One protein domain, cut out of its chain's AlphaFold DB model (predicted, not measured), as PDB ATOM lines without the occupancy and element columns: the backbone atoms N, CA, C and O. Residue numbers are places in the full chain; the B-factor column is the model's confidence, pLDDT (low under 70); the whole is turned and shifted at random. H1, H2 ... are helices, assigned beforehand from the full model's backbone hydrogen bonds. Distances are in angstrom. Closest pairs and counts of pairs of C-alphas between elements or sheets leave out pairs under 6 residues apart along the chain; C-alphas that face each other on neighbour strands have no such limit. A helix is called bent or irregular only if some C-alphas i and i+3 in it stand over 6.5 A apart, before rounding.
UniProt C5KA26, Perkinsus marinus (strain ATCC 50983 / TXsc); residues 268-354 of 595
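Overview. This is residues 268 to 354 of the 595 residues of a protein of Perkinsus marinus (strain ATCC 50983 / TXsc) (UniProt C5KA26). Two long helices, H2 and H3, pack side by side and run opposite ways to make a rod, and a short helix, H1, packs on H2 alongside the half of H2 that ends at Gly 314. The unnamed stretch of residues 268 to 279 runs lengthwise along the rod before H1, and the long link of residues 315 to 326 loops round the end of the rod where H2 ends and H3 begins. The printed part has 87 residues, with three named helices in the order H1, H2, H3 along the chain and no named strand; the class is all helix. It is compact, with a radius of gyration of the C-alphas of 13.4 A, and its C-alphas span 43 by 20 by 18 A.

Arrangement. The longest helix is H3, residues 327 to 350. It has a kink of 26 degrees near Glu 344 and is neither bent nor irregular, but only just: C-alphas 344 and 347 are 6.0 A apart. H3 touches H2, residues 297 to 314, with 34 pairs of C-alphas within 8 A; the closest C-alphas, those of Ala 302 and Ala 339, are 4.0 A apart. H2 and H3 form a helical hairpin at a shallow tilt of 22 degrees, opposite ways. H2 also touches H1, residues 280 to 287, and their closest C-alphas, those of Ala 287 and Ala 306, are 4.6 A apart. H1 and H2 too are a helical hairpin, at a shallow tilt of 2 degrees, opposite ways. H1 and H3 only just touch, with 3 pairs of C-alphas within 8 A, and H3 does so with residues 332 to 336 alone. Their closest C-alphas are those of Ala 287 and His 336, at 7.6 A, and they run the same way at a shallow tilt of 23 degrees. In H1 and H2 every O i to N i+4 pair is within hydrogen-bond range; in H3 17 of 20 are.

Along the chain. H3, from Gln 327 to Asp 350, measures 34.7 A from first to last C-alpha and ends with C-alpha 350 at (177.679, 127.197, 181.932). H2, from Phe 297 to Gly 314, measures 25.1 A and begins with C-alpha 297 at (180.454, 129.601, 171.657). H1, from Lys 280 to Ala 287, measures 10.5 A and begins with C-alpha 280 at (196.335, 151.212, 176.026).

Size, cuts and confidence. The two C-alphas farthest apart are those of Ala 324 and Thr 354, at 44.5 A. The printed part runs from 268 to 354 and has no cut. The link from H1 to H2, 9 residues, is short but not tight; the link from H2 to H3, 12 residues, is long. The mean pLDDT of the printed part is 90.0, and no printed residue is under 70.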
ATOM      1  N   PRO A 268     183.310 134.545 187.320       84.38
ATOM      2  CA  PRO A 268     183.372 135.863 187.932       84.38
ATOM      3  C   PRO A 268     182.797 136.916 186.972       84.38
ATOM      4  O   PRO A 268     182.965 136.828 185.751       84.38
ATOM      5  N   ARG A 269     182.115 137.922 187.531       85.50
ATOM      6  CA  ARG A 269     181.642 139.068 186.749       85.50
ATOM      7  C   ARG A 269     182.834 139.954 186.359       85.50
ATOM      8  O   ARG A 269     183.672 140.203 187.226       85.50
ATOM      9  N   PRO A 270     182.907 140.436 185.107       84.81
ATOM     10  CA  PRO A 270     183.877 141.453 184.717       84.81
ATOM     11  C   PRO A 270     183.657 142.726 185.547       84.81
ATOM     12  O   PRO A 270     182.527 143.196 185.668       84.81
ATOM     13  N   ASP A 271     184.720 143.256 186.146       81.06
ATOM     14  CA  ASP A 271     184.691 144.428 187.032       81.06
ATOM     15  C   ASP A 271     185.417 145.656 186.453       81.06
ATOM     16  O   ASP A 271     185.261 146.763 186.971       81.06
ATOM     17  N   ALA A 272     186.199 145.514 185.374       76.69
ATOM     18  CA  ALA A 272     186.889 146.646 184.764       76.69
ATOM     19  C   ALA A 272     185.951 147.381 183.813       76.69
ATOM     20  O   ALA A 272     185.606 146.906 182.732       76.69
ATOM     21  N   ILE A 273     185.607 148.601 184.199       80.44
ATOM     22  CA  ILE A 273     184.883 149.534 183.348       80.44
ATOM     23  C   ILE A 273     185.903 150.260 182.468       80.44
ATOM     24  O   ILE A 273     186.923 150.753 182.958       80.44
ATOM     25  N   LEU A 274     185.633 150.336 181.163       86.50
ATOM     26  CA  LEU A 274     186.432 151.171 180.272       86.50
ATOM     27  C   LEU A 274     186.227 152.651 180.636       86.50
ATOM     28  O   LEU A 274     185.097 153.134 180.534       86.50
ATOM     29  N   PRO A 275     187.292 153.388 180.999       86.56
ATOM     30  CA  PRO A 275     187.188 154.808 181.326       86.56
ATOM     31  C   PRO A 275     186.705 155.634 180.125       86.56
ATOM     32  O   PRO A 275     186.781 155.191 178.974       86.56
ATOM     33  N   GLU A 276     186.223 156.856 180.366       83.31
ATOM     34  CA  GLU A 276     185.825 157.799 179.303       83.31
ATOM     35  C   GLU A 276     187.002 158.190 178.399       83.31
ATOM     36  O   GLU A 276     186.862 158.286 177.177       83.31
ATOM     37  N   THR A 277     188.190 158.325 178.982       86.31
ATOM     38  CA  THR A 277     189.439 158.532 178.251       86.31
ATOM     39  C   THR A 277     190.213 157.224 178.194       86.31
ATOM     40  O   THR A 277     190.566 156.661 179.229       86.31
ATOM     41  N   LEU A 278     190.460 156.710 176.989       91.94
ATOM     42  CA  LEU A 278     191.091 155.404 176.817       91.94
ATOM     43  C   LEU A 278     192.616 155.515 176.869       91.94
ATOM     44  O   LEU A 278     193.206 156.337 176.176       91.94
ATOM     45  N   THR A 279     193.244 154.620 177.628       92.62
ATOM     46  CA  THR A 279     194.683 154.333 177.551       92.62
ATOM     47  C   THR A 279     194.881 152.896 177.085       92.62
ATOM     48  O   THR A 279     194.013 152.037 177.305       92.62
ATOM     49  N   LYS A 280     196.024 152.586 176.461       93.75
ATOM     50  CA  LYS A 280     196.335 151.212 176.026       93.75
ATOM     51  C   LYS A 280     196.256 150.237 177.203       93.75
ATOM     52  O   LYS A 280     195.668 149.163 177.077       93.75
ATOM     53  N   ARG A 281     196.770 150.630 178.376       93.12
ATOM     54  CA  ARG A 281     196.702 149.831 179.608       93.12
ATOM     55  C   ARG A 281     195.265 149.553 180.041       93.12
ATOM     56  O   ARG A 281     194.962 148.412 180.385       93.12
ATOM     57  N   ALA A 282     194.383 150.553 180.008       93.31
ATOM     58  CA  ALA A 282     192.979 150.373 180.372       93.31
ATOM     59  C   ALA A 282     192.267 149.393 179.426       93.31
ATOM     60  O   ALA A 282     191.556 148.504 179.892       93.31
ATOM     61  N   VAL A 283     192.523 149.492 178.115       94.44
ATOM     62  CA  VAL A 283     191.952 148.568 177.119       94.44
ATOM     63  C   VAL A 283     192.442 147.139 177.341       94.44
ATOM     64  O   VAL A 283     191.630 146.217 177.376       94.44
ATOM     65  N   TYR A 284     193.746 146.935 177.547       94.50
ATOM     66  CA  TYR A 284     194.298 145.601 177.814       94.50
ATOM     67  C   TYR A 284     193.809 145.021 179.145       94.50
ATOM     68  O   TYR A 284     193.565 143.818 179.223       94.50
ATOM     69  N   ARG A 285     193.616 145.860 180.173       93.31
ATOM     70  CA  ARG A 285     193.030 145.448 181.456       93.31
ATOM     71  C   ARG A 285     191.583 144.982 181.287       93.31
ATOM     72  O   ARG A 285     191.258 143.911 181.787       93.31
ATOM     73  N   ALA A 286     190.752 145.741 180.569       93.75
ATOM     74  CA  ALA A 286     189.360 145.376 180.295       93.75
ATOM     75  C   ALA A 286     189.259 144.118 179.416       93.75
ATOM     76  O   ALA A 286     188.564 143.166 179.754       93.75
ATOM     77  N   ALA A 287     190.039 144.046 178.333       94.25
ATOM     78  CA  ALA A 287     190.092 142.861 177.482       94.25
ATOM     79  C   ALA A 287     190.611 141.623 178.238       94.25
ATOM     80  O   ALA A 287     190.219 140.499 177.943       94.25
ATOM     81  N   GLY A 288     191.516 141.799 179.206       91.94
ATOM     82  CA  GLY A 288     192.094 140.729 180.029       91.94
ATOM     83  C   GLY A 288     191.106 139.984 180.932       91.94
ATOM     84  O   GLY A 288     191.479 138.960 181.496       91.94
ATOM     85  N   GLN A 289     189.871 140.470 181.071       91.19
ATOM     86  CA  GLN A 289     188.849 139.860 181.931       91.19
ATOM     87  C   GLN A 289     188.122 138.687 181.272       91.19
ATOM     88  O   GLN A 289     187.573 137.834 181.966       91.19
ATOM     89  N   PHE A 290     188.142 138.631 179.940       92.50
ATOM     90  CA  PHE A 290     187.521 137.570 179.159       92.50
ATOM     91  C   PHE A 290     188.531 136.433 178.982       92.50
ATOM     92  O   PHE A 290     189.508 136.552 178.237       92.50
ATOM     93  N   LEU A 291     188.319 135.348 179.724       88.31
ATOM     94  CA  LEU A 291     189.224 134.202 179.800       88.31
ATOM     95  C   LEU A 291     188.712 133.027 178.964       88.31
ATOM     96  O   LEU A 291     187.506 132.807 178.869       88.31
ATOM     97  N   HIS A 292     189.642 132.224 178.444       89.25
ATOM     98  CA  HIS A 292     189.317 130.917 177.878       89.25
ATOM     99  C   HIS A 292     189.209 129.874 178.995       89.25
ATOM    100  O   HIS A 292     190.207 129.595 179.666       89.25
ATOM    101  N   ILE A 293     188.022 129.295 179.182       91.69
ATOM    102  CA  ILE A 293     187.733 128.318 180.238       91.69
ATOM    103  C   ILE A 293     187.105 127.064 179.637       91.69
ATOM    104  O   ILE A 293     187.706 125.997 179.689       91.69
ATOM    105  N   THR A 294     185.916 127.177 179.045       91.50
ATOM    106  CA  THR A 294     185.164 126.031 178.506       91.50
ATOM    107  C   THR A 294     185.297 125.903 176.995       91.50
ATOM    108  O   THR A 294     184.969 124.847 176.454       91.50
ATOM    109  N   ARG A 295     185.778 126.961 176.321       91.19
ATOM    110  CA  ARG A 295     185.726 127.140 174.864       91.19
ATOM    111  C   ARG A 295     184.309 127.005 174.300       91.19
ATOM    112  O   ARG A 295     184.117 126.460 173.216       91.19
ATOM    113  N   GLY A 296     183.325 127.487 175.057       92.44
ATOM    114  CA  GLY A 296     181.950 127.652 174.598       92.44
ATOM    115  C   GLY A 296     181.826 128.682 173.470       92.44
ATOM    116  O   GLY A 296     182.756 129.447 173.200       92.44
ATOM    117  N   PHE A 297     180.674 128.717 172.803       93.12
ATOM    118  CA  PHE A 297     180.454 129.601 171.657       93.12
ATOM    119  C   PHE A 297     180.377 131.064 172.098       93.12
ATOM    120  O   PHE A 297     181.074 131.919 171.548       93.12
ATOM    121  N   GLN A 298     179.604 131.349 173.149       93.25
ATOM    122  CA  GLN A 298     179.521 132.697 173.720       93.25
ATOM    123  C   GLN A 298     180.867 133.163 174.302       93.25
ATOM    124  O   GLN A 298     181.229 134.337 174.185       93.25
ATOM    125  N   GLU A 299     181.654 132.241 174.865       93.94
ATOM    126  CA  GLU A 299     183.018 132.519 175.327       93.94
ATOM    127  C   GLU A 299     183.942 132.895 174.153       93.94
ATOM    128  O   GLU A 299     184.695 133.869 174.242       93.94
ATOM    129  N   ALA A 300     183.873 132.162 173.037       94.94
ATOM    130  CA  ALA A 300     184.642 132.458 171.829       94.94
ATOM    131  C   ALA A 300     184.287 133.834 171.235       94.94
ATOM    132  O   ALA A 300     185.185 134.584 170.852       94.94
ATOM    133  N   LEU A 301     183.003 134.213 171.233       94.56
ATOM    134  CA  LEU A 301     182.570 135.560 170.845       94.56
ATOM    135  C   LEU A 301     183.151 136.640 171.770       94.56
ATOM    136  O   LEU A 301     183.730 137.621 171.297       94.56
ATOM    137  N   ALA A 302     183.038 136.456 173.090       94.81
ATOM    138  CA  ALA A 302     183.522 137.429 174.069       94.81
ATOM    139  C   ALA A 302     185.037 137.656 173.959       94.81
ATOM    140  O   ALA A 302     185.514 138.791 173.881       94.81
ATOM    141  N   THR A 303     185.795 136.561 173.909       95.19
ATOM    142  CA  THR A 303     187.256 136.583 173.775       95.19
ATOM    143  C   THR A 303     187.707 137.125 172.419       95.19
ATOM    144  O   THR A 303     188.625 137.942 172.377       95.19
ATOM    145  N   GLY A 304     187.022 136.783 171.323       95.00
ATOM    146  CA  GLY A 304     187.308 137.340 170.001       95.00
ATOM    147  C   GLY A 304     187.115 138.861 169.940       95.00
ATOM    148  O   GLY A 304     187.947 139.569 169.369       95.00
ATOM    149  N   HIS A 305     186.060 139.392 170.567       95.38
ATOM    150  CA  HIS A 305     185.868 140.841 170.685       95.38
ATOM    151  C   HIS A 305     186.944 141.498 171.561       95.38
ATOM    152  O   HIS A 305     187.468 142.555 171.204       95.38
ATOM    153  N   ALA A 306     187.344 140.852 172.659       95.19
ATOM    154  CA  ALA A 306     188.462 141.308 173.483       95.19
ATOM    155  C   ALA A 306     189.790 141.342 172.698       95.19
ATOM    156  O   ALA A 306     190.576 142.284 172.836       95.19
ATOM    157  N   ASP A 307     190.033 140.369 171.820       94.44
ATOM    158  CA  ASP A 307     191.190 140.356 170.921       94.44
ATOM    159  C   ASP A 307     191.119 141.454 169.855       94.44
ATOM    160  O   ASP A 307     192.136 142.090 169.561       94.44
ATOM    161  N   ALA A 308     189.930 141.749 169.324       93.25
ATOM    162  CA  ALA A 308     189.728 142.887 168.430       93.25
ATOM    163  C   ALA A 308     190.080 144.215 169.128       93.25
ATOM    164  O   ALA A 308     190.822 145.026 168.567       93.25
ATOM    165  N   MET A 309     189.672 144.397 170.392       94.06
ATOM    166  CA  MET A 309     190.079 145.552 171.207       94.06
ATOM    167  C   MET A 309     191.605 145.640 171.355       94.06
ATOM    168  O   MET A 309     192.190 146.702 171.126       94.06
ATOM    169  N   ARG A 310     192.269 144.525 171.703       93.94
ATOM    170  CA  ARG A 310     193.738 144.463 171.844       93.94
ATOM    171  C   ARG A 310     194.449 144.795 170.538       93.94
ATOM    172  O   ARG A 310     195.476 145.471 170.567       93.94
ATOM    173  N   ARG A 311     193.907 144.351 169.401       91.75
ATOM    174  CA  ARG A 311     194.441 144.643 168.065       91.75
ATOM    175  C   ARG A 311     194.324 146.124 167.717       91.75
ATOM    176  O   ARG A 311     195.277 146.685 167.181       91.75
ATOM    177  N   LEU A 312     193.187 146.754 168.014       91.12
ATOM    178  CA  LEU A 312     192.974 148.184 167.776       91.12
ATOM    179  C   LEU A 312     193.908 149.036 168.646       91.12
ATOM    180  O   LEU A 312     194.667 149.840 168.111       91.12
ATOM    181  N   ALA A 313     193.933 148.789 169.959       92.25
ATOM    182  CA  ALA A 313     194.815 149.494 170.894       92.25
ATOM    183  C   ALA A 313     196.302 149.123 170.726       92.25
ATOM    184  O   ALA A 313     197.191 149.861 171.140       92.25
ATOM    185  N   GLY A 314     196.603 147.980 170.106       90.44
ATOM    186  CA  GLY A 314     197.967 147.543 169.806       90.44
ATOM    187  C   GLY A 314     198.722 148.502 168.887       90.44
ATOM    188  O   GLY A 314     199.946 148.561 168.974       90.44
ATOM    189  N   LYS A 315     197.993 149.280 168.073       88.44
ATOM    190  CA  LYS A 315     198.529 150.316 167.177       88.44
ATOM    191  C   LYS A 315     198.961 151.597 167.901       88.44
ATOM    192  O   LYS A 315     199.519 152.472 167.258       88.44
ATOM    193  N   TRP A 316     198.652 151.741 169.189       89.44
ATOM    194  CA  TRP A 316     199.059 152.898 169.983       89.44
ATOM    195  C   TRP A 316     200.489 152.729 170.497       89.44
ATOM    196  O   TRP A 316     200.847 151.643 170.969       89.44
ATOM    197  N   ASP A 317     201.281 153.796 170.442       87.94
ATOM    198  CA  ASP A 317     202.711 153.756 170.774       87.94
ATOM    199  C   ASP A 317     202.969 153.681 172.285       87.94
ATOM    200  O   ASP A 317     203.875 152.976 172.737       87.94
ATOM    201  N   THR A 318     202.138 154.346 173.090       89.25
ATOM    202  CA  THR A 318     202.337 154.516 174.536       89.25
ATOM    203  C   THR A 318     201.301 153.746 175.364       89.25
ATOM    204  O   THR A 318     200.194 153.437 174.917       89.25
ATOM    205  N   TRP A 319     201.682 153.344 176.586       89.06
ATOM    206  CA  TRP A 319     200.820 152.524 177.454       89.06
ATOM    207  C   TRP A 319     199.797 153.336 178.250       89.06
ATOM    208  O   TRP A 319     198.669 152.877 178.455       89.06
ATOM    209  N   ASP A 320     200.222 154.509 178.712       89.56
ATOM    210  CA  ASP A 320     199.564 155.266 179.777       89.56
ATOM    211  C   ASP A 320     199.054 156.640 179.322       89.56
ATOM    212  O   ASP A 320     198.363 157.313 180.082       89.56
ATOM    213  N   GLU A 321     199.331 157.046 178.080       88.50
ATOM    214  CA  GLU A 321     198.810 158.302 177.546       88.50
ATOM    215  C   GLU A 321     197.335 158.176 177.166       88.50
ATOM    216  O   GLU A 321     196.854 157.152 176.667       88.50
ATOM    217  N   ALA A 322     196.608 159.256 177.429       85.12
ATOM    218  CA  ALA A 322     195.219 159.411 177.053       85.12
ATOM    219  C   ALA A 322     195.094 159.558 175.533       85.12
ATOM    220  O   ALA A 322     195.588 160.522 174.949       85.12
ATOM    221  N   HIS A 323     194.365 158.645 174.897       81.62
ATOM    222  CA  HIS A 323     194.019 158.774 173.489       81.62
ATOM    223  C   HIS A 323     192.694 159.515 173.325       81.62
ATOM    224  O   HIS A 323     191.690 159.196 173.973       81.62
ATOM    225  N   ALA A 324     192.690 160.496 172.421       74.88
ATOM    226  CA  ALA A 324     191.498 161.254 172.070       74.88
ATOM    227  C   ALA A 324     190.376 160.343 171.534       74.88
ATOM    228  O   ALA A 324     190.606 159.229 171.042       74.88
ATOM    229  N   LEU A 325     189.138 160.833 171.610       75.25
ATOM    230  CA  LEU A 325     187.985 160.172 171.004       75.25
ATOM    231  C   LEU A 325     188.171 160.140 169.478       75.25
ATOM    232  O   LEU A 325     188.037 161.149 168.796       75.25
ATOM    233  N   SER A 326     188.509 158.962 168.957       80.19
ATOM    234  CA  SER A 326     188.690 158.677 167.534       80.19
ATOM    235  C   SER A 326     187.712 157.588 167.086       80.19
ATOM    236  O   SER A 326     187.063 156.947 167.919       80.19
ATOM    237  N   GLN A 327     187.637 157.321 165.779       81.06
ATOM    238  CA  GLN A 327     186.890 156.171 165.260       81.06
ATOM    239  C   GLN A 327     187.344 154.854 165.918       81.06
ATOM    240  O   GLN A 327     186.504 154.081 166.369       81.06
ATOM    241  N   GLY A 328     188.656 154.640 166.076       82.44
ATOM    242  CA  GLY A 328     189.185 153.452 166.755       82.44
ATOM    243  C   GLY A 328     188.782 153.379 168.232       82.44
ATOM    244  O   GLY A 328     188.487 152.301 168.740       82.44
ATOM    245  N   SER A 329     188.690 154.522 168.919       86.81
ATOM    246  CA  SER A 329     188.204 154.588 170.305       86.81
ATOM    247  C   SER A 329     186.730 154.178 170.413       86.81
ATOM    248  O   SER A 329     186.344 153.544 171.394       86.81
ATOM    249  N   ARG A 330     185.906 154.509 169.407       88.56
ATOM    250  CA  ARG A 330     184.503 154.072 169.324       88.56
ATOM    251  C   ARG A 330     184.397 152.571 169.055       88.56
ATOM    252  O   ARG A 330     183.706 151.886 169.798       88.56
ATOM    253  N   GLU A 331     185.147 152.055 168.085       90.88
ATOM    254  CA  GLU A 331     185.180 150.620 167.758       90.88
ATOM    255  C   GLU A 331     185.615 149.761 168.960       90.88
ATOM    256  O   GLU A 331     185.031 148.710 169.221       90.88
ATOM    257  N   ILE A 332     186.587 150.228 169.755       92.94
ATOM    258  CA  ILE A 332     186.990 149.557 171.003       92.94
ATOM    259  C   ILE A 332     185.822 149.473 171.995       92.94
ATOM    260  O   ILE A 332     185.645 148.439 172.640       92.94
ATOM    261  N   ARG A 333     185.022 150.538 172.132       92.44
ATOM    262  CA  ARG A 333     183.851 150.542 173.025       92.44
ATOM    263  C   ARG A 333     182.751 149.615 172.521       92.44
ATOM    264  O   ARG A 333     182.180 148.888 173.330       92.44
ATOM    265  N   ASP A 334     182.501 149.605 171.215       92.69
ATOM    266  CA  ASP A 334     181.511 148.721 170.594       92.69
ATOM    267  C   ASP A 334     181.895 147.247 170.819       92.69
ATOM    268  O   ASP A 334     181.084 146.457 171.306       92.69
ATOM    269  N   HIS A 335     183.160 146.883 170.581       94.88
ATOM    270  CA  HIS A 335     183.658 145.538 170.882       94.88
ATOM    271  C   HIS A 335     183.596 145.198 172.372       94.88
ATOM    272  O   HIS A 335     183.233 144.078 172.717       94.88
ATOM    273  N   HIS A 336     183.890 146.143 173.265       94.69
ATOM    274  CA  HIS A 336     183.766 145.908 174.702       94.69
ATOM    275  C   HIS A 336     182.318 145.612 175.118       94.69
ATOM    276  O   HIS A 336     182.076 144.676 175.876       94.69
ATOM    277  N   ALA A 337     181.347 146.360 174.587       93.06
ATOM    278  CA  ALA A 337     179.930 146.119 174.849       93.06
ATOM    279  C   ALA A 337     179.475 144.742 174.331       93.06
ATOM    280  O   ALA A 337     178.758 144.018 175.025       93.06
ATOM    281  N   LEU A 338     179.932 144.344 173.138       93.94
ATOM    282  CA  LEU A 338     179.653 143.019 172.575       93.94
ATOM    283  C   LEU A 338     180.328 141.893 173.373       93.94
ATOM    284  O   LEU A 338     179.719 140.837 173.571       93.94
ATOM    285  N   ALA A 339     181.544 142.124 173.877       94.56
ATOM    286  CA  ALA A 339     182.248 141.181 174.738       94.56
ATOM    287  C   ALA A 339     181.496 140.957 176.057       94.56
ATOM    288  O   ALA A 339     181.270 139.810 176.433       94.56
ATOM    289  N   LEU A 340     181.030 142.029 176.709       93.69
ATOM    290  CA  LEU A 340     180.212 141.947 177.925       93.69
ATOM    291  C   LEU A 340     178.906 141.181 177.684       93.69
ATOM    292  O   LEU A 340     178.622 140.230 178.408       93.69
ATOM    293  N   ARG A 341     178.159 141.523 176.625       92.25
ATOM    294  CA  ARG A 341     176.901 140.838 176.271       92.25
ATOM    295  C   ARG A 341     177.113 139.340 176.035       92.25
ATOM    296  O   ARG A 341     176.308 138.522 176.474       92.25
ATOM    297  N   SER A 342     178.184 138.975 175.331       92.88
ATOM    298  CA  SER A 342     178.515 137.569 175.057       92.88
ATOM    299  C   SER A 342     178.967 136.851 176.334       92.88
ATOM    300  O   SER A 342     178.557 135.723 176.599       92.88
ATOM    301  N   TRP A 343     179.735 137.523 177.194       93.81
ATOM    302  CA  TRP A 343     180.155 136.976 178.485       93.81
ATOM    303  C   TRP A 343     178.976 136.718 179.429       93.81
ATOM    304  O   TRP A 343     178.925 135.679 180.080       93.81
ATOM    305  N   GLU A 344     177.984 137.608 179.468       91.44
ATOM    306  CA  GLU A 344     176.744 137.401 180.230       91.44
ATOM    307  C   GLU A 344     175.969 136.171 179.738       91.44
ATOM    308  O   GLU A 344     175.493 135.362 180.541       91.44
ATOM    309  N   ARG A 345     175.909 135.973 178.417       90.69
ATOM    310  CA  ARG A 345     175.256 134.817 177.778       90.69
ATOM    311  C   ARG A 345     175.993 133.495 177.972       90.69
ATOM    312  O   ARG A 345     175.387 132.444 177.775       90.69
ATOM    313  N   CYS A 346     177.254 133.514 178.412       91.06
ATOM    314  CA  CYS A 346     177.954 132.288 178.805       91.06
ATOM    315  C   CYS A 346     177.222 131.563 179.941       91.06
ATOM    316  O   CYS A 346     177.268 130.343 179.992       91.06
ATOM    317  N   SER A 347     176.492 132.285 180.803       88.62
ATOM    318  CA  SER A 347     175.738 131.696 181.922       88.62
ATOM    319  C   SER A 347     174.760 130.596 181.499       88.62
ATOM    320  O   SER A 347     174.551 129.633 182.232       88.62
ATOM    321  N   GLU A 348     174.190 130.709 180.302       86.88
ATOM    322  CA  GLU A 348     173.280 129.715 179.748       86.88
ATOM    323  C   GLU A 348     174.039 128.439 179.331       86.88
ATOM    324  O   GLU A 348     173.574 127.338 179.614       86.88
ATOM    325  N   GLU A 349     175.230 128.564 178.730       87.06
ATOM    326  CA  GLU A 349     176.118 127.427 178.418       87.06
ATOM    327  C   GLU A 349     176.705 126.800 179.695       87.06
ATOM    328  O   GLU A 349     176.777 125.580 179.829       87.06
ATOM    329  N   ASP A 350     177.074 127.629 180.672       91.25
ATOM    330  CA  ASP A 350     177.679 127.197 181.932       91.25
ATOM    331  C   ASP A 350     176.669 126.513 182.876       91.25
ATOM    332  O   ASP A 350     177.061 125.863 183.849       91.25
ATOM    333  N   SER A 351     175.366 126.637 182.599       89.44
ATOM    334  CA  SER A 351     174.293 126.033 183.397       89.44
ATOM    335  C   SER A 351     174.191 124.510 183.248       89.44
ATOM    336  O   SER A 351     173.626 123.855 184.129       89.44
ATOM    337  N   ALA A 352     174.736 123.959 182.158       88.38
ATOM    338  CA  ALA A 352     174.799 122.531 181.864       88.38
ATOM    339  C   ALA A 352     175.884 122.260 180.806       88.38
ATOM    340  O   ALA A 352     175.611 122.177 179.608       88.38
ATOM    341  N   LEU A 353     177.132 122.119 181.254       90.81
ATOM    342  CA  LEU A 353     178.265 121.883 180.362       90.81
ATOM    343  C   LEU A 353     178.201 120.486 179.734       90.81
ATOM    344  O   LEU A 353     177.969 119.492 180.422       90.81
ATOM    345  N   THR A 354     178.481 120.394 178.432       89.56
ATOM    346  CA  THR A 354     178.502 119.112 177.706       89.56
ATOM    347  C   THR A 354     179.606 118.215 178.249       89.56
ATOM    348  O   THR A 354     180.770 118.619 178.258       89.56
TER     349      THR A 354